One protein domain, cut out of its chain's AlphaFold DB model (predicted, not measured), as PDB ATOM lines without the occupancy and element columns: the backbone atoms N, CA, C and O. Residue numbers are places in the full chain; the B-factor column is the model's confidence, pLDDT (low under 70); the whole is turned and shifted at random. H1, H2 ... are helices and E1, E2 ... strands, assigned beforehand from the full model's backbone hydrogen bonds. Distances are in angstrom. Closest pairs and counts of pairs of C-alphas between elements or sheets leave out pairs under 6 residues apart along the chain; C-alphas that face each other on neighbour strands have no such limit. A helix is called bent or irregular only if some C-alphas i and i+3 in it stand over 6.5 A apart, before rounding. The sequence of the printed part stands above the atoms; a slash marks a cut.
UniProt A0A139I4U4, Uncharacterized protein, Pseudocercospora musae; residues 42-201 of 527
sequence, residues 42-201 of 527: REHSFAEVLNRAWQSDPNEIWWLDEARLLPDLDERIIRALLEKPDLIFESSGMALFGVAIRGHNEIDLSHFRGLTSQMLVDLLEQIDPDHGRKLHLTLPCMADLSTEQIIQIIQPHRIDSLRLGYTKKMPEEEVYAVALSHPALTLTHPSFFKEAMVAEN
ATOM      1  N   ARG A  42     -15.513  -2.016 -10.947       73.94
ATOM      2  CA  ARG A  42     -14.459  -1.145 -11.469       73.94
ATOM      3  C   ARG A  42     -14.529  -1.025 -12.992       73.94
ATOM      4  O   ARG A  42     -14.533   0.093 -13.488       73.94
ATOM      5  N   GLU A  43     -14.587  -2.132 -13.731       74.56
ATOM      6  CA  GLU A  43     -14.727  -2.104 -15.197       74.56
ATOM      7  C   GLU A  43     -15.980  -1.351 -15.638       74.56
ATOM      8  O   GLU A  43     -15.890  -0.524 -16.542       74.56
ATOM      9  N   HIS A  44     -17.111  -1.567 -14.962       78.19
ATOM     10  CA  HIS A  44     -18.354  -0.865 -15.276       78.19
ATOM     11  C   HIS A  44     -18.242   0.646 -15.027       78.19
ATOM     12  O   HIS A  44     -18.602   1.439 -15.895       78.19
ATOM     13  N   SER A  45     -17.720   1.069 -13.870       77.25
ATOM     14  CA  SER A  45     -17.536   2.494 -13.566       77.25
ATOM     15  C   SER A  45     -16.552   3.165 -14.525       77.25
ATOM     16  O   SER A  45     -16.779   4.293 -14.947       77.25
ATOM     17  N   PHE A  46     -15.483   2.473 -14.921       79.75
ATOM     18  CA  PHE A  46     -14.546   2.987 -15.921       79.75
ATOM     19  C   PHE A  46     -15.178   3.117 -17.303       79.75
ATOM     20  O   PHE A  46     -14.980   4.134 -17.963       79.75
ATOM     21  N   ALA A  47     -15.937   2.112 -17.741       79.06
ATOM     22  CA  ALA A  47     -16.646   2.169 -19.012       79.06
ATOM     23  C   ALA A  47     -17.631   3.347 -19.039       79.06
ATOM     24  O   ALA A  47     -17.730   4.039 -20.046       79.06
ATOM     25  N   GLU A  48     -18.310   3.623 -17.926       81.50
ATOM     26  CA  GLU A  48     -19.207   4.771 -17.787       81.50
ATOM     27  C   GLU A  48     -18.459   6.113 -17.834       81.50
ATOM     28  O   GLU A  48     -18.875   7.020 -18.556       81.50
ATOM     29  N   VAL A  49     -17.321   6.226 -17.137       83.31
ATOM     30  CA  VAL A  49     -16.446   7.414 -17.178       83.31
ATOM     31  C   VAL A  49     -15.945   7.677 -18.596       83.31
ATOM     32  O   VAL A  49     -16.051   8.805 -19.073       83.31
ATOM     33  N   LEU A  50     -15.454   6.648 -19.293       83.50
ATOM     34  CA  LEU A  50     -14.984   6.774 -20.672       83.50
ATOM     35  C   LEU A  50     -16.133   7.105 -21.629       83.50
ATOM     36  O   LEU A  50     -15.999   8.020 -22.429       83.50
ATOM     37  N   ASN A  51     -17.289   6.447 -21.508       84.06
ATOM     38  CA  ASN A  51     -18.466   6.753 -22.329       84.06
ATOM     39  C   ASN A  51     -18.927   8.204 -22.163       84.06
ATOM     40  O   ASN A  51     -19.261   8.858 -23.150       84.06
ATOM     41  N   ARG A  52     -18.911   8.726 -20.932       84.31
ATOM     42  CA  ARG A  52     -19.189  10.141 -20.675       84.31
ATOM     43  C   ARG A  52     -18.120  11.036 -21.294       84.31
ATOM     44  O   ARG A  52     -18.461  12.064 -21.873       84.31
ATOM     45  N   ALA A  53     -16.852  10.653 -21.183       85.38
ATOM     46  CA  ALA A  53     -15.739  11.400 -21.744       85.38
ATOM     47  C   ALA A  53     -15.823  11.501 -23.276       85.38
ATOM     48  O   ALA A  53     -15.700  12.601 -23.804       85.38
ATOM     49  N   TRP A  54     -16.127  10.407 -23.988       85.75
ATOM     50  CA  TRP A  54     -16.271  10.405 -25.454       85.75
ATOM     51  C   TRP A  54     -17.351  11.383 -25.942       85.75
ATOM     52  O   TRP A  54     -17.174  12.068 -26.949       85.75
ATOM     53  N   GLN A  55     -18.446  11.495 -25.186       84.06
ATOM     54  CA  GLN A  55     -19.599  12.343 -25.507       84.06
ATOM     55  C   GLN A  55     -19.487  13.782 -24.986       84.06
ATOM     56  O   GLN A  55     -20.383  14.589 -25.236       84.06
ATOM     57  N   SER A  56     -18.436  14.106 -24.229       84.62
ATOM     58  CA  SER A  56     -18.248  15.447 -23.666       84.62
ATOM     59  C   SER A  56     -17.795  16.445 -24.739       84.62
ATOM     60  O   SER A  56     -17.372  16.057 -25.832       84.62
ATOM     61  N   ASP A  57     -17.878  17.741 -24.427       81.88
ATOM     62  CA  ASP A  57     -17.195  18.781 -25.203       81.88
ATOM     63  C   ASP A  57     -15.675  18.659 -24.969       81.88
ATOM     64  O   ASP A  57     -15.261  18.520 -23.811       81.88
ATOM     65  N   PRO A  58     -14.826  18.725 -26.013       78.50
ATOM     66  CA  PRO A  58     -13.374  18.659 -25.861       78.50
ATOM     67  C   PRO A  58     -12.792  19.718 -24.909       78.50
ATOM     68  O   PRO A  58     -11.769  19.472 -24.269       78.50
ATOM     69  N   ASN A  59     -13.457  20.864 -24.742       78.12
ATOM     70  CA  ASN A  59     -13.055  21.909 -23.795       78.12
ATOM     71  C   ASN A  59     -13.483  21.618 -22.347       78.12
ATOM     72  O   ASN A  59     -13.043  22.299 -21.421       78.12
ATOM     73  N   GLU A  60     -14.341  20.621 -22.130       78.62
ATOM     74  CA  GLU A  60     -14.864  20.243 -20.816       78.62
ATOM     75  C   GLU A  60     -14.159  19.017 -20.223       78.62
ATOM     76  O   GLU A  60     -14.478  18.626 -19.111       78.62
ATOM     77  N   ILE A  61     -13.161  18.429 -20.890       77.44
ATOM     78  CA  ILE A  61     -12.475  17.199 -20.435       77.44
ATOM     79  C   ILE A  61     -11.604  17.409 -19.179       77.44
ATOM     80  O   ILE A  61     -11.165  16.443 -18.559       77.44
ATOM     81  N   TRP A  62     -11.397  18.650 -18.731       75.88
ATOM     82  CA  TRP A  62     -10.588  18.987 -17.551       75.88
ATOM     83  C   TRP A  62     -10.999  18.237 -16.269       75.88
ATOM     84  O   TRP A  62     -10.163  18.024 -15.395       75.88
ATOM     85  N   TRP A  63     -12.249  17.769 -16.147       79.12
ATOM     86  CA  TRP A  63     -12.678  16.954 -14.999       79.12
ATOM     87  C   TRP A  63     -11.976  15.584 -14.928       79.12
ATOM     88  O   TRP A  63     -11.930  14.976 -13.859       79.12
ATOM     89  N   LEU A  64     -11.385  15.097 -16.027       78.06
ATOM     90  CA  LEU A  64     -10.558  13.886 -16.020       78.06
ATOM     91  C   LEU A  64      -9.199  14.079 -15.346       78.06
ATOM     92  O   LEU A  64      -8.574  13.080 -14.990       78.06
ATOM     93  N   ASP A  65      -8.756  15.314 -15.095       72.56
ATOM     94  CA  ASP A  65      -7.543  15.538 -14.304       72.56
ATOM     95  C   ASP A  65      -7.695  14.987 -12.872       72.56
ATOM     96  O   ASP A  65      -6.720  14.514 -12.293       72.56
ATOM     97  N   GLU A  66      -8.917  14.943 -12.323       67.38
ATOM     98  CA  GLU A  66      -9.201  14.261 -11.050       67.38
ATOM     99  C   GLU A  66      -9.198  12.730 -11.204       67.38
ATOM    100  O   GLU A  66      -8.747  12.003 -10.313       67.38
ATOM    101  N   ALA A  67      -9.652  12.223 -12.354       66.56
ATOM    102  CA  ALA A  67      -9.667  10.796 -12.667       66.56
ATOM    103  C   ALA A  67      -8.256  10.219 -12.898       66.56
ATOM    104  O   ALA A  67      -8.074   9.015 -12.732       66.56
ATOM    105  N   ARG A  68      -7.244  11.051 -13.186       65.50
ATOM    106  CA  ARG A  68      -5.820  10.650 -13.257       65.50
ATOM    107  C   ARG A  68      -5.260  10.077 -11.956       65.50
ATOM    108  O   ARG A  68      -4.207   9.448 -11.966       65.50
ATOM    109  N   LEU A  69      -5.955  10.250 -10.830       67.81
ATOM    110  CA  LEU A  69      -5.635   9.524  -9.596       67.81
ATOM    111  C   LEU A  69      -5.784   8.001  -9.758       67.81
ATOM    112  O   LEU A  69      -5.283   7.237  -8.930       67.81
ATOM    113  N   LEU A  70      -6.474   7.552 -10.807       68.88
ATOM    114  CA  LEU A  70      -6.591   6.152 -11.163       68.88
ATOM    115  C   LEU A  70      -5.355   5.714 -11.974       68.88
ATOM    116  O   LEU A  70      -5.134   6.223 -13.071       68.88
ATOM    117  N   PRO A  71      -4.566   4.740 -11.481       70.88
ATOM    118  CA  PRO A  71      -3.250   4.411 -12.036       70.88
ATOM    119  C   PRO A  71      -3.283   3.775 -13.433       70.88
ATOM    120  O   PRO A  71      -2.240   3.652 -14.060       70.88
ATOM    121  N   ASP A  72      -4.448   3.331 -13.903       82.69
ATOM    122  CA  ASP A  72      -4.642   2.641 -15.181       82.69
ATOM    123  C   ASP A  72      -5.523   3.424 -16.168       82.69
ATOM    124  O   ASP A  72      -5.965   2.859 -17.168       82.69
ATOM    125  N   LEU A  73      -5.816   4.702 -15.899       82.44
ATOM    126  CA  LEU A  73      -6.670   5.512 -16.772       82.44
ATOM    127  C   LEU A  73      -6.039   5.720 -18.156       82.44
ATOM    128  O   LEU A  73      -6.687   5.426 -19.160       82.44
ATOM    129  N   ASP A  74      -4.781   6.161 -18.206       85.25
ATOM    130  CA  ASP A  74      -4.082   6.491 -19.454       85.25
ATOM    131  C   ASP A  74      -3.954   5.257 -20.363       85.25
ATOM    132  O   ASP A  74      -4.357   5.280 -21.528       85.25
ATOM    133  N   GLU A  75      -3.516   4.122 -19.803       85.12
ATOM    134  CA  GLU A  75      -3.426   2.845 -20.525       85.12
ATOM    135  C   GLU A  75      -4.787   2.365 -21.047       85.12
ATOM    136  O   GLU A  75      -4.866   1.778 -22.127       85.12
ATOM    137  N   ARG A  76      -5.873   2.593 -20.295       84.31
ATOM    138  CA  ARG A  76      -7.228   2.214 -20.720       84.31
ATOM    139  C   ARG A  76      -7.763   3.116 -21.822       84.31
ATOM    140  O   ARG A  76      -8.417   2.595 -22.720       84.31
ATOM    141  N   ILE A  77      -7.491   4.422 -21.773       87.50
ATOM    142  CA  ILE A  77      -7.852   5.356 -22.849       87.50
ATOM    143  C   ILE A  77      -7.127   4.949 -24.132       87.50
ATOM    144  O   ILE A  77      -7.773   4.765 -25.164       87.50
ATOM    145  N   ILE A  78      -5.809   4.724 -24.053       86.62
ATOM    146  CA  ILE A  78      -5.001   4.267 -25.189       86.62
ATOM    147  C   ILE A  78      -5.541   2.934 -25.714       86.62
ATOM    148  O   ILE A  78      -5.789   2.808 -26.908       86.62
ATOM    149  N   ARG A  79      -5.803   1.953 -24.842       86.00
ATOM    150  CA  ARG A  79      -6.351   0.651 -25.252       86.00
ATOM    151  C   ARG A  79      -7.711   0.780 -25.933       86.00
ATOM    152  O   ARG A  79      -7.910   0.166 -26.974       86.00
ATOM    153  N   ALA A  80      -8.621   1.587 -25.390       85.56
ATOM    154  CA  ALA A  80      -9.935   1.812 -25.986       85.56
ATOM    155  C   ALA A  80      -9.830   2.448 -27.383       85.56
ATOM    156  O   ALA A  80     -10.549   2.043 -28.295       85.56
ATOM    157  N   LEU A  81      -8.900   3.393 -27.565       85.94
ATOM    158  CA  LEU A  81      -8.618   4.013 -28.862       85.94
ATOM    159  C   LEU A  81      -7.927   3.052 -29.834       85.94
ATOM    160  O   LEU A  81      -8.201   3.103 -31.024       85.94
ATOM    161  N   LEU A  82      -7.076   2.140 -29.363       83.56
ATOM    162  CA  LEU A  82      -6.484   1.105 -30.217       83.56
ATOM    163  C   LEU A  82      -7.513   0.045 -30.639       83.56
ATOM    164  O   LEU A  82      -7.486  -0.417 -31.777       83.56
ATOM    165  N   GLU A  83      -8.441  -0.322 -29.748       85.50
ATOM    166  CA  GLU A  83      -9.547  -1.241 -30.050       85.50
ATOM    167  C   GLU A  83     -10.569  -0.619 -31.013       85.50
ATOM    168  O   GLU A  83     -11.139  -1.324 -31.849       85.50
ATOM    169  N   LYS A  84     -10.803   0.696 -30.912       86.00
ATOM    170  CA  LYS A  84     -11.702   1.461 -31.788       86.00
ATOM    171  C   LYS A  84     -11.053   2.783 -32.230       86.00
ATOM    172  O   LYS A  84     -11.386   3.835 -31.680       86.00
ATOM    173  N   PRO A  85     -10.182   2.754 -33.257       84.56
ATOM    174  CA  PRO A  85      -9.435   3.932 -33.714       84.56
ATOM    175  C   PRO A  85     -10.304   5.100 -34.167       84.56
ATOM    176  O   PRO A  85      -9.892   6.248 -34.032       84.56
ATOM    177  N   ASP A  86     -11.516   4.829 -34.652       84.88
ATOM    178  CA  ASP A  86     -12.433   5.865 -35.136       84.88
ATOM    179  C   ASP A  86     -12.890   6.830 -34.030       84.88
ATOM    180  O   ASP A  86     -13.207   7.985 -34.316       84.88
ATOM    181  N   LEU A  87     -12.848   6.393 -32.763       87.06
ATOM    182  CA  LEU A  87     -13.199   7.222 -31.608       87.06
ATOM    183  C   LEU A  87     -12.292   8.450 -31.473       87.06
ATOM    184  O   LEU A  87     -12.706   9.446 -30.884       87.06
ATOM    185  N   ILE A  88     -11.076   8.422 -32.035       87.19
ATOM    186  CA  ILE A  88     -10.180   9.582 -31.998       87.19
ATOM    187  C   ILE A  88     -10.759  10.782 -32.770       87.19
ATOM    188  O   ILE A  88     -10.463  11.926 -32.436       87.19
ATOM    189  N   PHE A  89     -11.604  10.523 -33.776       86.06
ATOM    190  CA  PHE A  89     -12.236  11.540 -34.621       86.06
ATOM    191  C   PHE A  89     -13.589  12.016 -34.073       86.06
ATOM    192  O   PHE A  89     -14.198  12.918 -34.649       86.06
ATOM    193  N   GLU A  90     -14.075  11.418 -32.983       85.44
ATOM    194  CA  GLU A  90     -15.257  11.906 -32.277       85.44
ATOM    195  C   GLU A  90     -14.953  13.203 -31.514       85.44
ATOM    196  O   GLU A  90     -13.797  13.599 -31.349       85.44
ATOM    197  N   SER A  91     -16.002  13.869 -31.025       79.38
ATOM    198  CA  SER A  91     -15.951  15.208 -30.418       79.38
ATOM    199  C   SER A  91     -14.830  15.395 -29.395       79.38
ATOM    200  O   SER A  91     -14.190  16.440 -29.394       79.38
ATOM    201  N   SER A  92     -14.565  14.388 -28.561       85.94
ATOM    202  CA  SER A  92     -13.562  14.447 -27.490       85.94
ATOM    203  C   SER A  92     -12.342  13.546 -27.709       85.94
ATOM    204  O   SER A  92     -11.440  13.520 -26.875       85.94
ATOM    205  N   GLY A  93     -12.280  12.812 -28.824       87.25
ATOM    206  CA  GLY A  93     -11.296  11.749 -29.047       87.25
ATOM    207  C   GLY A  93      -9.841  12.210 -28.954       87.25
ATOM    208  O   GLY A  93      -9.060  11.682 -28.161       87.25
ATOM    209  N   MET A  94      -9.492  13.243 -29.725       86.88
ATOM    210  CA  MET A  94      -8.145  13.828 -29.757       86.88
ATOM    211  C   MET A  94      -7.705  14.398 -28.408       86.88
ATOM    212  O   MET A  94      -6.569  14.184 -27.991       86.88
ATOM    213  N   ALA A  95      -8.599  15.097 -27.710       86.44
ATOM    214  CA  ALA A  95      -8.282  15.696 -26.420       86.44
ATOM    215  C   ALA A  95      -8.101  14.623 -25.330       86.44
ATOM    216  O   ALA A  95      -7.196  14.732 -24.503       86.44
ATOM    217  N   LEU A  96      -8.878  13.536 -25.371       87.38
ATOM    218  CA  LEU A  96      -8.681  12.380 -24.488       87.38
ATOM    219  C   LEU A  96      -7.356  11.674 -24.751       87.38
ATOM    220  O   LEU A  96      -6.649  11.320 -23.807       87.38
ATOM    221  N   PHE A  97      -6.992  11.517 -26.022       88.88
ATOM    222  CA  PHE A  97      -5.692  10.979 -26.391       88.88
ATOM    223  C   PHE A  97      -4.552  11.886 -25.903       88.88
ATOM    224  O   PHE A  97      -3.618  11.400 -25.271       88.88
ATOM    225  N   GLY A  98      -4.666  13.205 -26.093       86.38
ATOM    226  CA  GLY A  98      -3.714  14.200 -25.587       86.38
ATOM    227  C   GLY A  98      -3.538  14.154 -24.065       86.38
ATOM    228  O   GLY A  98      -2.418  14.254 -23.562       86.38
ATOM    229  N   VAL A  99      -4.625  13.935 -23.319       83.06
ATOM    230  CA  VAL A  99      -4.579  13.723 -21.863       83.06
ATOM    231  C   VAL A  99      -3.820  12.443 -21.512       83.06
ATOM    232  O   VAL A  99      -2.978  12.491 -20.614       83.06
ATOM    233  N   ALA A 100      -4.082  11.338 -22.212       86.81
ATOM    234  CA  ALA A 100      -3.493  10.033 -21.913       86.81
ATOM    235  C   ALA A 100      -2.002   9.936 -22.273       86.81
ATOM    236  O   ALA A 100      -1.240   9.273 -21.581       86.81
ATOM    237  N   ILE A 101      -1.557  10.612 -23.334       85.06
ATOM    238  CA  ILE A 101      -0.148  10.590 -23.763       85.06
ATOM    239  C   ILE A 101       0.709  11.659 -23.075       85.06
ATOM    240  O   ILE A 101       1.922  11.722 -23.298       85.06
ATOM    241  N   ARG A 102       0.113  12.514 -22.233       78.81
ATOM    242  CA  ARG A 102       0.848  13.567 -21.528       78.81
ATOM    243  C   ARG A 102       1.906  12.935 -20.617       78.81
ATOM    244  O   ARG A 102       1.593  12.333 -19.598       78.81
ATOM    245  N   GLY A 103       3.176  13.126 -20.965       73.19
ATOM    246  CA  GLY A 103       4.317  12.594 -20.217       73.19
ATOM    247  C   GLY A 103       4.923  11.309 -20.790       73.19
ATOM    248  O   GLY A 103       5.960  10.881 -20.278       73.19
ATOM    249  N   HIS A 104       4.349  10.747 -21.856       79.44
ATOM    250  CA  HIS A 104       4.967   9.679 -22.639       79.44
ATOM    251  C   HIS A 104       6.017  10.251 -23.604       79.44
ATOM    252  O   HIS A 104       5.810  11.297 -24.214       79.44
ATOM    253  N   ASN A 105       7.155   9.560 -23.741       80.88
ATOM    254  CA  ASN A 105       8.201   9.923 -24.709       80.88
ATOM    255  C   ASN A 105       7.998   9.233 -26.064       80.88
ATOM    256  O   ASN A 105       8.560   9.668 -27.061       80.88
ATOM    257  N   GLU A 106       7.224   8.150 -26.092       82.44
ATOM    258  CA  GLU A 106       6.916   7.375 -27.289       82.44
ATOM    259  C   GLU A 106       5.426   7.512 -27.576       82.44
ATOM    260  O   GLU A 106       4.591   7.133 -26.752       82.44
ATOM    261  N   ILE A 107       5.098   8.086 -28.732       85.00
ATOM    262  CA  ILE A 107       3.721   8.300 -29.170       85.00
ATOM    263  C   ILE A 107       3.546   7.617 -30.523       85.00
ATOM    264  O   ILE A 107       4.141   8.020 -31.526       85.00
ATOM    265  N   ASP A 108       2.713   6.579 -30.545       80.31
ATOM    266  CA  ASP A 108       2.362   5.848 -31.758       80.31
ATOM    267  C   ASP A 108       0.958   6.234 -32.245       80.31
ATOM    268  O   ASP A 108      -0.051   5.910 -31.620       80.31
ATOM    269  N   LEU A 109       0.907   6.931 -33.382       81.75
ATOM    270  CA  LEU A 109      -0.311   7.353 -34.072       81.75
ATOM    271  C   LEU A 109      -0.634   6.484 -35.299       81.75
ATOM    272  O   LEU A 109      -1.588   6.775 -36.021       81.75
ATOM    273  N   SER A 110       0.130   5.417 -35.564       79.25
ATOM    274  CA  SER A 110       0.010   4.597 -36.785       79.25
ATOM    275  C   SER A 110      -1.386   3.994 -37.012       79.25
ATOM    276  O   SER A 110      -1.776   3.742 -38.157       79.25
ATOM    277  N   HIS A 111      -2.163   3.809 -35.942       77.69
ATOM    278  CA  HIS A 111      -3.510   3.237 -35.971       77.69
ATOM    279  C   HIS A 111      -4.588   4.229 -36.460       77.69
ATOM    280  O   HIS A 111      -5.662   3.803 -36.886       77.69
ATOM    281  N   PHE A 112      -4.308   5.540 -36.488       83.81
ATOM    282  CA  PHE A 112      -5.293   6.596 -36.766       83.81
ATOM    283  C   PHE A 112      -5.216   7.109 -38.217       83.81
ATOM    284  O   PHE A 112      -4.801   8.233 -38.489       83.81
ATOM    285  N   ARG A 113      -5.635   6.291 -39.190       78.19
ATOM    286  CA  ARG A 113      -5.461   6.553 -40.643       78.19
ATOM    287  C   ARG A 113      -6.172   7.798 -41.211       78.19
ATOM    288  O   ARG A 113      -5.930   8.144 -42.362       78.19
ATOM    289  N   GLY A 114      -7.046   8.444 -40.440       80.50
ATOM    290  CA  GLY A 114      -7.734   9.691 -40.807       80.50
ATOM    291  C   GLY A 114      -7.085  10.972 -40.265       80.50
ATOM    292  O   GLY A 114      -7.660  12.045 -40.430       80.50
ATOM    293  N   LEU A 115      -5.934  10.877 -39.588       84.50
ATOM    294  CA  LEU A 115      -5.265  12.030 -38.981       84.50
ATOM    295  C   LEU A 115      -4.809  13.032 -40.059       84.50
ATOM    296  O   LEU A 115      -4.146  12.650 -41.023       84.50
ATOM    297  N   THR A 116      -5.136  14.312 -39.871       88.94
ATOM    298  CA  THR A 116      -4.662  15.417 -40.727       88.94
ATOM    299  C   THR A 116      -3.450  16.107 -40.106       88.94
ATOM    300  O   THR A 116      -3.222  16.010 -38.897       88.94
ATOM    301  N   SER A 117      -2.671  16.831 -40.912       86.62
ATOM    302  CA  SER A 117      -1.508  17.587 -40.434       86.62
ATOM    303  C   SER A 117      -1.899  18.617 -39.374       86.62
ATOM    304  O   SER A 117      -1.161  18.815 -38.416       86.62
ATOM    305  N   GLN A 118      -3.075  19.242 -39.515       86.31
ATOM    306  CA  GLN A 118      -3.576  20.211 -38.539       86.31
ATOM    307  C   GLN A 118      -3.898  19.536 -37.203       86.31
ATOM    308  O   GLN A 118      -3.433  19.990 -36.169       86.31
ATOM    309  N   MET A 119      -4.608  18.404 -37.231       87.69
ATOM    310  CA  MET A 119      -4.918  17.645 -36.015       87.69
ATOM    311  C   MET A 119      -3.657  17.167 -35.288       87.69
ATOM    312  O   MET A 119      -3.644  17.096 -34.063       87.69
ATOM    313  N   LEU A 120      -2.598  16.834 -36.032       88.50
ATOM    314  CA  LEU A 120      -1.306  16.475 -35.454       88.50
ATOM    315  C   LEU A 120      -0.658  17.661 -34.733       88.50
ATOM    316  O   LEU A 120      -0.178  17.495 -33.616       88.50
ATOM    317  N   VAL A 121      -0.649  18.840 -35.357       85.94
ATOM    318  CA  VAL A 121      -0.124  20.062 -34.733       85.94
ATOM    319  C   VAL A 121      -0.926  20.397 -33.476       85.94
ATOM    320  O   VAL A 121      -0.330  20.543 -32.414       85.94
ATOM    321  N   ASP A 122      -2.258  20.391 -33.560       84.38
ATOM    322  CA  ASP A 122      -3.142  20.663 -32.420       84.38
ATOM    323  C   ASP A 122      -2.889  19.681 -31.255       84.38
ATOM    324  O   ASP A 122      -2.924  20.063 -30.086       84.38
ATOM    325  N   LEU A 123      -2.602  18.407 -31.556       86.38
ATOM    326  CA  LEU A 123      -2.236  17.404 -30.553       86.38
ATOM    327  C   LEU A 123      -0.872  17.690 -29.921       86.38
ATOM    328  O   LEU A 123      -0.727  17.604 -28.704       86.38
ATOM    329  N   LEU A 124       0.134  18.009 -30.735       84.94
ATOM    330  CA  LEU A 124       1.489  18.301 -30.270       84.94
ATOM    331  C   LEU A 124       1.551  19.587 -29.440       84.94
ATOM    332  O   LEU A 124       2.369  19.669 -28.530       84.94
ATOM    333  N   GLU A 125       0.672  20.557 -29.695       81.25
ATOM    334  CA  GLU A 125       0.493  21.741 -28.846       81.25
ATOM    335  C   GLU A 125      -0.124  21.403 -27.477       81.25
ATOM    336  O   GLU A 125       0.184  22.054 -26.478       81.25
ATOM    337  N   GLN A 126      -0.969  20.368 -27.399       75.94
ATOM    338  CA  GLN A 126      -1.543  19.878 -26.136       75.94
ATOM    339  C   GLN A 126      -0.556  19.027 -25.320       75.94
ATOM    340  O   GLN A 126      -0.705  18.899 -24.093       75.94
ATOM    341  N   ILE A 127       0.436  18.436 -25.993       74.62
ATOM    342  CA  ILE A 127       1.525  17.685 -25.375       74.62
ATOM    343  C   ILE A 127       2.516  18.690 -24.779       74.62
ATOM    344  O   ILE A 127       3.191  19.435 -25.476       74.62
ATOM    345  N   ASP A 128       2.543  18.694 -23.449       64.44
ATOM    346  CA  ASP A 128       3.247  19.609 -22.549       64.44
ATOM    347  C   ASP A 128       4.521  20.289 -23.128       64.44
ATOM    348  O   ASP A 128       5.575  19.646 -23.213       64.44
ATOM    349  N   PRO A 129       4.461  21.591 -23.482       57.72
ATOM    350  CA  PRO A 129       5.583  22.325 -24.075       57.72
ATOM    351  C   PRO A 129       6.727  22.612 -23.086       57.72
ATOM    352  O   PRO A 129       7.842  22.928 -23.507       57.72
ATOM    353  N   ASP A 130       6.481  22.492 -21.777       56.12
ATOM    354  CA  ASP A 130       7.433  22.884 -20.728       56.12
ATOM    355  C   ASP A 130       8.426  21.768 -20.359       56.12
ATOM    356  O   ASP A 130       9.418  21.987 -19.652       56.12
ATOM    357  N   HIS A 131       8.212  20.554 -20.867       59.06
ATOM    358  CA  HIS A 131       9.086  19.425 -20.606       59.06
ATOM    359  C   HIS A 131      10.179  19.316 -21.672       59.06
ATOM    360  O   HIS A 131       9.935  18.939 -22.811       59.06
ATOM    361  N   GLY A 132      11.434  19.568 -21.281       58.88
ATOM    362  CA  GLY A 132      12.623  19.427 -22.136       58.88
ATOM    363  C   GLY A 132      12.983  17.987 -22.539       58.88
ATOM    364  O   GLY A 132      14.168  17.663 -22.621       58.88
ATOM    365  N   ARG A 133      11.985  17.123 -22.730       67.06
ATOM    366  CA  ARG A 133      12.109  15.710 -23.091       67.06
ATOM    367  C   ARG A 133      12.308  15.564 -24.599       67.06
ATOM    368  O   ARG A 133      12.082  16.499 -25.362       67.06
ATOM    369  N   LYS A 134      12.788  14.390 -24.997       75.81
ATOM    370  CA  LYS A 134      12.913  13.998 -26.398       75.81
ATOM    371  C   LYS A 134      11.721  13.126 -26.771       75.81
ATOM    372  O   LYS A 134      11.367  12.246 -25.984       75.81
ATOM    373  N   LEU A 135      11.103  13.413 -27.911       81.75
ATOM    374  CA  LEU A 135       9.891  12.740 -28.361       81.75
ATOM    375  C   LEU A 135      10.181  11.822 -29.552       81.75
ATOM    376  O   LEU A 135      10.724  12.263 -30.568       81.75
ATOM    377  N   HIS A 136       9.735  10.574 -29.436       83.06
ATOM    378  CA  HIS A 136       9.684   9.592 -30.508       83.06
ATOM    379  C   HIS A 136       8.249   9.499 -31.031       83.06
ATOM    380  O   HIS A 136       7.344   9.037 -30.330       83.06
ATOM    381  N   LEU A 137       8.036   9.946 -32.265       82.75
ATOM    382  CA  LEU A 137       6.713  10.059 -32.871       82.75
ATOM    383  C   LEU A 137       6.588   9.110 -34.062       82.75
ATOM    384  O   LEU A 137       7.383   9.184 -34.996       82.75
ATOM    385  N   THR A 138       5.576   8.243 -34.055       81.94
ATOM    386  CA  THR A 138       5.224   7.386 -35.198       81.94
ATOM    387  C   THR A 138       3.904   7.850 -35.795       81.94
ATOM    388  O   THR A 138       2.894   7.888 -35.103       81.94
ATOM    389  N   LEU A 139       3.901   8.211 -37.078       79.00
ATOM    390  CA  LEU A 139       2.757   8.771 -37.793       79.00
ATOM    391  C   LEU A 139       2.117   7.753 -38.748       79.00
ATOM    392  O   LEU A 139       2.818   6.916 -39.325       79.00
ATOM    393  N   PRO A 140       0.795   7.840 -38.978       78.00
ATOM    394  CA  PRO A 140       0.128   7.080 -40.024       78.00
ATOM    395  C   PRO A 140       0.466   7.642 -41.419       78.00
ATOM    396  O   PRO A 140       1.179   8.631 -41.579       78.00
ATOM    397  N   CYS A 141      -0.061   7.004 -42.464       74.81
ATOM    398  CA  CYS A 141      -0.043   7.548 -43.824       74.81
ATOM    399  C   CYS A 141      -0.906   8.824 -43.885       74.81
ATOM    400  O   CYS A 141      -2.132   8.728 -43.898       74.81
ATOM    401  N   MET A 142      -0.278  10.000 -43.945       75.69
ATOM    402  CA  MET A 142      -0.957  11.303 -43.983       75.69
ATOM    403  C   MET A 142      -0.846  11.921 -45.382       75.69
ATOM    404  O   MET A 142       0.243  12.236 -45.859       75.69
ATOM    405  N   ALA A 143      -1.973  12.068 -46.082       76.12
ATOM    406  CA  ALA A 143      -1.986  12.513 -47.481       76.12
ATOM    407  C   ALA A 143      -1.723  14.020 -47.660       76.12
ATOM    408  O   ALA A 143      -1.413  14.472 -48.766       76.12
ATOM    409  N   ASP A 144      -1.909  14.800 -46.602       83.38
ATOM    410  CA  ASP A 144      -1.759  16.250 -46.545       83.38
ATOM    411  C   ASP A 144      -0.415  16.709 -45.969       83.38
ATOM    412  O   ASP A 144      -0.076  17.871 -46.170       83.38
ATOM    413  N   LEU A 145       0.358  15.806 -45.350       82.69
ATOM    414  CA  LEU A 145       1.633  16.125 -44.709       82.69
ATOM    415  C   LEU A 145       2.706  16.547 -45.734       82.69
ATOM    416  O   LEU A 145       3.078  15.757 -46.607       82.69
ATOM    417  N   SER A 146       3.204  17.783 -45.613       84.25
ATOM    418  CA  SER A 146       4.270  18.362 -46.451       84.25
ATOM    419  C   SER A 146       5.609  18.506 -45.720       84.25
ATOM    420  O   SER A 146       5.704  18.346 -44.501       84.25
ATOM    421  N   THR A 147       6.663  18.820 -46.474       79.69
ATOM    422  CA  THR A 147       8.038  18.949 -45.966       79.69
ATOM    423  C   THR A 147       8.152  20.108 -44.980       79.69
ATOM    424  O   THR A 147       8.742  19.980 -43.906       79.69
ATOM    425  N   GLU A 148       7.497  21.223 -45.293       82.00
ATOM    426  CA  GLU A 148       7.412  22.395 -44.427       82.00
ATOM    427  C   GLU A 148       6.726  22.058 -43.102       82.00
ATOM    428  O   GLU A 148       7.180  22.504 -42.051       82.00
ATOM    429  N   GLN A 149       5.671  21.242 -43.136       82.62
ATOM    430  CA  GLN A 149       4.944  20.835 -41.934       82.62
ATOM    431  C   GLN A 149       5.779  19.907 -41.050       82.62
ATOM    432  O   GLN A 149       5.762  20.051 -39.833       82.62
ATOM    433  N   ILE A 150       6.575  19.008 -41.636       82.50
ATOM    434  CA  ILE A 150       7.531  18.196 -40.870       82.50
ATOM    435  C   ILE A 150       8.542  19.091 -40.148       82.50
ATOM    436  O   ILE A 150       8.775  18.916 -38.953       82.50
ATOM    437  N   ILE A 151       9.108  20.083 -40.839       81.25
ATOM    438  CA  ILE A 151      10.050  21.035 -40.231       81.25
ATOM    439  C   ILE A 151       9.368  21.829 -39.104       81.25
ATOM    440  O   ILE A 151       9.960  22.005 -38.035       81.25
ATOM    441  N   GLN A 152       8.117  22.255 -39.315       79.12
ATOM    442  CA  GLN A 152       7.294  22.931 -38.305       79.12
ATOM    443  C   GLN A 152       6.999  22.052 -37.088       79.12
ATOM    444  O   GLN A 152       6.852  22.585 -35.998       79.12
ATOM    445  N   ILE A 153       6.940  20.732 -37.246       80.94
ATOM    446  CA  ILE A 153       6.691  19.786 -36.153       80.94
ATOM    447  C   ILE A 153       7.988  19.466 -35.384       80.94
ATOM    448  O   ILE A 153       7.980  19.377 -34.158       80.94
ATOM    449  N   ILE A 154       9.129  19.340 -36.069       80.50
ATOM    450  CA  ILE A 154      10.398  18.932 -35.441       80.50
ATOM    451  C   ILE A 154      10.930  19.992 -34.467       80.50
ATOM    452  O   ILE A 154      11.306  19.664 -33.338       80.50
ATOM    453  N   GLN A 155      11.013  21.255 -34.905       70.94
ATOM    454  CA  GLN A 155      11.751  22.286 -34.163       70.94
ATOM    455  C   GLN A 155      11.073  22.726 -32.853       70.94
ATOM    456  O   GLN A 155      11.774  22.806 -31.840       70.94
ATOM    457  N   PRO A 156       9.752  22.986 -32.813       73.88
ATOM    458  CA  PRO A 156       9.083  23.417 -31.587       73.88
ATOM    459  C   PRO A 156       8.973  22.297 -30.549       73.88
ATOM    460  O   PRO A 156       9.110  22.557 -29.358       73.88
ATOM    461  N   HIS A 157       8.790  21.048 -30.995       71.75
ATOM    462  CA  HIS A 157       8.435  19.921 -30.122       71.75
ATOM    463  C   HIS A 157       9.609  18.990 -29.769       71.75
ATOM    464  O   HIS A 157       9.396  17.939 -29.169       71.75
ATOM    465  N   ARG A 158      10.856  19.359 -30.110       74.19
ATOM    466  CA  ARG A 158      12.091  18.612 -29.764       74.19
ATOM    467  C   ARG A 158      12.027  17.114 -30.104       74.19
ATOM    468  O   ARG A 158      12.453  16.259 -29.323       74.19
ATOM    469  N   ILE A 159      11.513  16.810 -31.288       79.50
ATOM    470  CA  ILE A 159      11.405  15.442 -31.795       79.50
ATOM    471  C   ILE A 159      12.798  14.954 -32.191       79.50
ATOM    472  O   ILE A 159      13.472  15.589 -33.002       79.50
ATOM    473  N   ASP A 160      13.239  13.833 -31.621       76.62
ATOM    474  CA  ASP A 160      14.527  13.202 -31.936       76.62
ATOM    475  C   ASP A 160      14.367  11.903 -32.735       76.62
ATOM    476  O   ASP A 160      15.329  11.439 -33.346       76.62
ATOM    477  N   SER A 161      13.155  11.348 -32.811       79.50
ATOM    478  CA  SER A 161      12.804  10.317 -33.783       79.50
ATOM    479  C   SER A 161      11.428  10.562 -34.378       79.50
ATOM    480  O   SER A 161      10.447  10.749 -33.660       79.50
ATOM    481  N   LEU A 162      11.366  10.523 -35.706       76.19
ATOM    482  CA  LEU A 162      10.136  10.652 -36.467       76.19
ATOM    483  C   LEU A 162      10.017   9.465 -37.424       76.19
ATOM    484  O   LEU A 162      10.788   9.322 -38.375       76.19
ATOM    485  N   ARG A 163       9.038   8.604 -37.165       75.00
ATOM    486  CA  ARG A 163       8.592   7.548 -38.072       75.00
ATOM    487  C   ARG A 163       7.423   8.073 -38.877       75.00
ATOM    488  O   ARG A 163       6.353   8.310 -38.333       75.00
ATOM    489  N   LEU A 164       7.615   8.255 -40.170       66.00
ATOM    490  CA  LEU A 164       6.553   8.656 -41.075       66.00
ATOM    491  C   LEU A 164       5.865   7.419 -41.653       66.00
ATOM    492  O   LEU A 164       6.523   6.438 -41.998       66.00
ATOM    493  N   GLY A 165       4.545   7.480 -41.815       62.53
ATOM    494  CA  GLY A 165       3.845   6.625 -42.767       62.53
ATOM    495  C   GLY A 165       4.109   7.086 -44.204       62.53
ATOM    496  O   GLY A 165       4.728   8.120 -44.435       62.53
ATOM    497  N   TYR A 166       3.639   6.328 -45.192       63.88
ATOM    498  CA  TYR A 166       3.842   6.674 -46.602       63.88
ATOM    499  C   TYR A 166       3.085   7.963 -46.948       63.88
ATOM    500  O   TYR A 166       1.861   7.986 -46.855       63.88
ATOM    501  N   THR A 167       3.767   9.029 -47.365       64.31
ATOM    502  CA  THR A 167       3.118  10.300 -47.732       64.31
ATOM    503  C   THR A 167       3.197  10.527 -49.245       64.31
ATOM    504  O   THR A 167       4.252  10.732 -49.833       64.31
ATOM    505  N   LYS A 168       2.050  10.491 -49.937       61.00
ATOM    506  CA  LYS A 168       2.004  10.547 -51.416       61.00
ATOM    507  C   LYS A 168       2.514  11.873 -52.006       61.00
ATOM    508  O   LYS A 168       2.920  11.901 -53.165       61.00
ATOM    509  N   LYS A 169       2.412  12.971 -51.253       64.31
ATOM    510  CA  LYS A 169       2.783  14.322 -51.706       64.31
ATOM    511  C   LYS A 169       4.254  14.663 -51.486       64.31
ATOM    512  O   LYS A 169       4.684  15.690 -51.995       64.31
ATOM    513  N   MET A 170       4.989  13.839 -50.744       65.44
ATOM    514  CA  MET A 170       6.378  14.102 -50.405       65.44
ATOM    515  C   MET A 170       7.276  13.274 -51.328       65.44
ATOM    516  O   MET A 170       7.295  12.046 -51.209       65.44
ATOM    517  N   PRO A 171       7.963  13.902 -52.296       67.31
ATOM    518  CA  PRO A 171       8.949  13.197 -53.095       67.31
ATOM    519  C   PRO A 171      10.108  12.744 -52.199       67.31
ATOM    520  O   PRO A 171      10.432  13.372 -51.190       67.31
ATOM    521  N   GLU A 172      10.706  11.611 -52.546       62.03
ATOM    522  CA  GLU A 172      11.714  10.933 -51.730       62.03
ATOM    523  C   GLU A 172      12.938  11.813 -51.451       62.03
ATOM    524  O   GLU A 172      13.472  11.820 -50.339       62.03
ATOM    525  N   GLU A 173      13.325  12.616 -52.440       66.38
ATOM    526  CA  GLU A 173      14.444  13.546 -52.372       66.38
ATOM    527  C   GLU A 173      14.242  14.610 -51.285       66.38
ATOM    528  O   GLU A 173      15.192  14.993 -50.599       66.38
ATOM    529  N   GLU A 174      13.000  15.058 -51.079       70.38
ATOM    530  CA  GLU A 174      12.668  16.036 -50.041       70.38
ATOM    531  C   GLU A 174      12.734  15.420 -48.644       70.38
ATOM    532  O   GLU A 174      13.305  16.028 -47.736       70.38
ATOM    533  N   VAL A 175      12.237  14.189 -48.467       63.06
ATOM    534  CA  VAL A 175      12.339  13.472 -47.182       63.06
ATOM    535  C   VAL A 175      13.808  13.310 -46.782       63.06
ATOM    536  O   VAL A 175      14.183  13.526 -45.626       63.06
ATOM    537  N   TYR A 176      14.660  12.958 -47.748       62.50
ATOM    538  CA  TYR A 176      16.088  12.761 -47.522       62.50
ATOM    539  C   TYR A 176      16.802  14.079 -47.187       62.50
ATOM    540  O   TYR A 176      17.615  14.138 -46.262       62.50
ATOM    541  N   ALA A 177      16.445  15.169 -47.873       69.06
ATOM    542  CA  ALA A 177      16.959  16.502 -47.574       69.06
ATOM    543  C   ALA A 177      16.607  16.960 -46.147       69.06
ATOM    544  O   ALA A 177      17.447  17.562 -45.469       69.06
ATOM    545  N   VAL A 178      15.406  16.635 -45.651       66.31
ATOM    546  CA  VAL A 178      14.999  16.932 -44.267       66.31
ATOM    547  C   VAL A 178      15.839  16.149 -43.260       66.31
ATOM    548  O   VAL A 178      16.313  16.752 -42.292       66.31
ATOM    549  N   ALA A 179      16.062  14.849 -43.498       63.25
ATOM    550  CA  ALA A 179      16.890  13.998 -42.636       63.25
ATOM    551  C   ALA A 179      18.326  14.532 -42.517       63.25
ATOM    552  O   ALA A 179      18.851  14.675 -41.414       63.25
ATOM    553  N   LEU A 180      18.943  14.895 -43.645       63.44
ATOM    554  CA  LEU A 180      20.306  15.437 -43.674       63.44
ATOM    555  C   LEU A 180      20.416  16.812 -43.004       63.44
ATOM    556  O   LEU A 180      21.439  17.125 -42.395       63.44
ATOM    557  N   SER A 181      19.363  17.626 -43.096       66.12
ATOM    558  CA  SER A 181      19.318  18.959 -42.485       66.12
ATOM    559  C   SER A 181      19.165  18.913 -40.960       66.12
ATOM    560  O   SER A 181      19.460  19.900 -40.287       66.12
ATOM    561  N   HIS A 182      18.735  17.777 -40.399       65.12
ATOM    562  CA  HIS A 182      18.524  17.585 -38.964       65.12
ATOM    563  C   HIS A 182      19.244  16.313 -38.482       65.12
ATOM    564  O   HIS A 182      18.594  15.339 -38.124       65.12
ATOM    565  N   PRO A 183      20.588  16.298 -38.397       58.75
ATOM    566  CA  PRO A 183      21.362  15.083 -38.103       58.75
ATOM    567  C   PRO A 183      21.132  14.496 -36.699       58.75
ATOM    568  O   PRO A 183      21.556  13.379 -36.419       58.75
ATOM    569  N   ALA A 184      20.484  15.242 -35.799       59.12
ATOM    570  CA  ALA A 184      20.061  14.753 -34.488       59.12
ATOM    571  C   ALA A 184      18.698  14.026 -34.515       59.12
ATOM    572  O   ALA A 184      18.302  13.466 -33.495       59.12
ATOM    573  N   LEU A 185      17.988  14.057 -35.649       66.00
ATOM    574  CA  LEU A 185      16.692  13.424 -35.860       66.00
ATOM    575  C   LEU A 185      16.871  12.058 -36.526       66.00
ATOM    576  O   LEU A 185      17.399  11.943 -37.630       66.00
ATOM    577  N   THR A 186      16.332  11.023 -35.895       68.44
ATOM    578  CA  THR A 186      16.157   9.705 -36.507       68.44
ATOM    579  C   THR A 186      14.876   9.720 -37.340       68.44
ATOM    580  O   THR A 186      13.799   9.404 -36.829       68.44
ATOM    581  N   LEU A 187      14.979  10.140 -38.605       64.62
ATOM    582  CA  LEU A 187      13.864  10.155 -39.556       64.62
ATOM    583  C   LEU A 187      13.783   8.823 -40.304       64.62
ATOM    584  O   LEU A 187      14.764   8.371 -40.889       64.62
ATOM    585  N   THR A 188      12.605   8.213 -40.338       62.66
ATOM    586  CA  THR A 188      12.346   7.003 -41.130       62.66
ATOM    587  C   THR A 188      11.067   7.187 -41.935       62.66
ATOM    588  O   THR A 188      10.058   7.639 -41.402       62.66
ATOM    589  N   HIS A 189      11.103   6.863 -43.227       59.38
ATOM    590  CA  HIS A 189       9.967   6.995 -44.139       59.38
ATOM    591  C   HIS A 189       9.901   5.776 -45.066       59.38
ATOM    592  O   HIS A 189      10.956   5.271 -45.451       59.38
ATOM    593  N   PRO A 190       8.710   5.300 -45.481       52.81
ATOM    594  CA  PRO A 190       8.603   4.094 -46.290       52.81
ATOM    595  C   PRO A 190       9.251   4.221 -47.668       52.81
ATOM    596  O   PRO A 190       9.573   3.196 -48.249       52.81
ATOM    597  N   SER A 191       9.483   5.437 -48.188       49.66
ATOM    598  CA  SER A 191      10.248   5.613 -49.436       49.66
ATOM    599  C   SER A 191      11.690   5.134 -49.308       49.66
ATOM    600  O   SER A 191      12.159   4.474 -50.223       49.66
ATOM    601  N   PHE A 192      12.336   5.335 -48.151       47.06
ATOM    602  CA  PHE A 192      13.692   4.825 -47.887       47.06
ATOM    603  C   PHE A 192      13.765   3.299 -47.988       47.06
ATOM    604  O   PHE A 192      14.833   2.729 -48.169       47.06
ATOM    605  N   PHE A 193      12.611   2.647 -47.861       41.22
ATOM    606  CA  PHE A 193      12.455   1.207 -47.917       41.22
ATOM    607  C   PHE A 193      11.599   0.777 -49.108       41.22
ATOM    608  O   PHE A 193      11.228  -0.383 -49.173       41.22
ATOM    609  N   LYS A 194      11.236   1.664 -50.044       41.31
ATOM    610  CA  LYS A 194      10.303   1.334 -51.134       41.31
ATOM    611  C   LYS A 194      10.913   0.316 -52.077       41.31
ATOM    612  O   LYS A 194      10.232  -0.618 -52.471       41.31
ATOM    613  N   GLU A 195      12.188   0.467 -52.400       35.66
ATOM    614  CA  GLU A 195      12.924  -0.497 -53.218       35.66
ATOM    615  C   GLU A 195      13.168  -1.798 -52.452       35.66
ATOM    616  O   GLU A 195      13.003  -2.863 -53.029       35.66
ATOM    617  N   ALA A 196      13.427  -1.724 -51.142       32.03
ATOM    618  CA  ALA A 196      13.522  -2.897 -50.272       32.03
ATOM    619  C   ALA A 196      12.175  -3.625 -50.115       32.03
ATOM    620  O   ALA A 196      12.160  -4.841 -50.081       32.03
ATOM    621  N   MET A 197      11.045  -2.913 -50.088       32.06
ATOM    622  CA  MET A 197       9.686  -3.456 -49.979       32.06
ATOM    623  C   MET A 197       9.119  -3.920 -51.321       32.06
ATOM    624  O   MET A 197       8.260  -4.793 -51.349       32.06
ATOM    625  N   VAL A 198       9.531  -3.316 -52.439       34.69
ATOM    626  CA  VAL A 198       9.253  -3.828 -53.788       34.69
ATOM    627  C   VAL A 198      10.088  -5.079 -54.007       34.69
ATOM    628  O   VAL A 198       9.522  -6.087 -54.393       34.69
ATOM    629  N   ALA A 199      11.367  -5.064 -53.627       32.78
ATOM    630  CA  ALA A 199      12.192  -6.258 -53.584       32.78
ATOM    631  C   ALA A 199      11.595  -7.304 -52.638       32.78
ATOM    632  O   ALA A 199      11.494  -8.439 -53.053       32.78
ATOM    633  N   GLU A 200      11.115  -6.948 -51.443       30.64
ATOM    634  CA  GLU A 200      10.465  -7.861 -50.489       30.64
ATOM    635  C   GLU A 200       9.118  -8.378 -51.005       30.64
ATOM    636  O   GLU A 200       8.810  -9.543 -50.816       30.64
ATOM    637  N   ASN A 201       8.304  -7.564 -51.685       30.11
ATOM    638  CA  ASN A 201       7.045  -8.022 -52.281       30.11
ATOM    639  C   ASN A 201       7.283  -8.883 -53.518       30.11
ATOM    640  O   ASN A 201       6.571  -9.867 -53.709       30.11
TER     641      ASN A 201
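AT A GLANCE: This is residues 42 to 201 of the 527 residues of an uncharacterized protein of Pseudocercospora musae (UniProt A0A139I4U4). The second half of the printed part is a short solenoid, a chain wound in stacked turns: four short strands, E1 to E4, stand side by side as a wall, and helices H6, H7 and H8 make a row along one side of it. At the E1 end a cluster of helices, H1 to H4 round H5, caps the stack; at the E4 end residues 195 to 201 of H9 stick out. The printed part has 160 residues, with nine named helices and four named strands in the order H1 H2 H3 H4 H5 E1 H6 E2 H7 E3 H8 E4 H9. The sheet E1 E2 E3 E4 is parallel, and the class is mixed, helices and strands. The whole is compact, with a radius of gyration of the C-alphas of 17.1 A and spans of 51 by 37 by 24 A.

IN THESE COORDINATES: Find C-alpha 42 at (-14.459, -1.145, -11.469); from there H1 runs 18.2 A to residue 54. Next come H2, residues 58 to 67 and 15.8 A, H3, residues 73 to 83 and 15.2 A, H4, residues 85 to 89, and H5, residues 93 to 100. E1, residues 106 to 108, begins at (6.916, 7.375, -27.289). Read on through H6, residues 117 to 126, E2, residues 135 to 138, H7, residues 147 to 157 and 15.9 A, E3, residues 159 to 163, H8, residues 172 to 181, and E4, residues 186 to 188. H9, residues 190 to 201, ends at (7.045, -8.022, -52.281). H2 and H9 are irregular: C-alphas 59 and 62 are 7.3 A apart, C-alphas 192 and 195 7.6 A.

HOW THE PARTS SIT: Start at the hub, H5. It touches H3, closest C-alphas Asp 74 and Ala 100 at 4.4 A, and H2, Pro 58 and Ala 95 at 5.9 A. It only just touches H1, with 3 pairs of C-alphas within 8 A, and only just touches H4, with 3 pairs and only at the corner. H5 touches H6 at Gly 98 and Leu 123, 6.1 A; H6 touches H7 at Val 121 and Ile 153, 7.0 A, a shallow tilt of 4 degrees, the same way; H7 touches H8 at Thr 147 and Glu 174, 6.8 A. In the sheet, look for N 107 and O 136 at 2.9 A, N 163 and O 137 at 2.8 A, and N 186 and O 160 at 2.8 A, within hydrogen-bond range. E1 H6 E2, E2 H7 E3 and E3 H8 E4 are strand-helix-strand units, parallel neighbours with a helix between, with right-handed crossovers. H7 is on the sheet, over E3, at a height of 10.6 A; H8 only grazes it with residues 175 to 180, and H6 is not on it. H9 is close to H8 but not clearly touching, Glu 172 and Ser 191 at 6.0 A. Every O i to N i+4 pair is within hydrogen-bond range in H1, H3, H5, H6 and H8; the counts are 5 of 7 in H7, 6 of 8 in H9, 0 of 6 in H2 and 0 of 1 in H4, where O i to N i+3 pairs within range are 4 of 7 in H2 and 2 of 2 in H4.

THE WHOLE: The two C-alphas farthest apart, Arg 42 and Glu 173, are 52.2 A apart. The printed part has no cut and no long link. The mean pLDDT of the printed part is 74.3; look for values under 70 at residues 66 to 70, 128 to 133, 164 to 173 and 175 to 201, with a mean of 38 in H9.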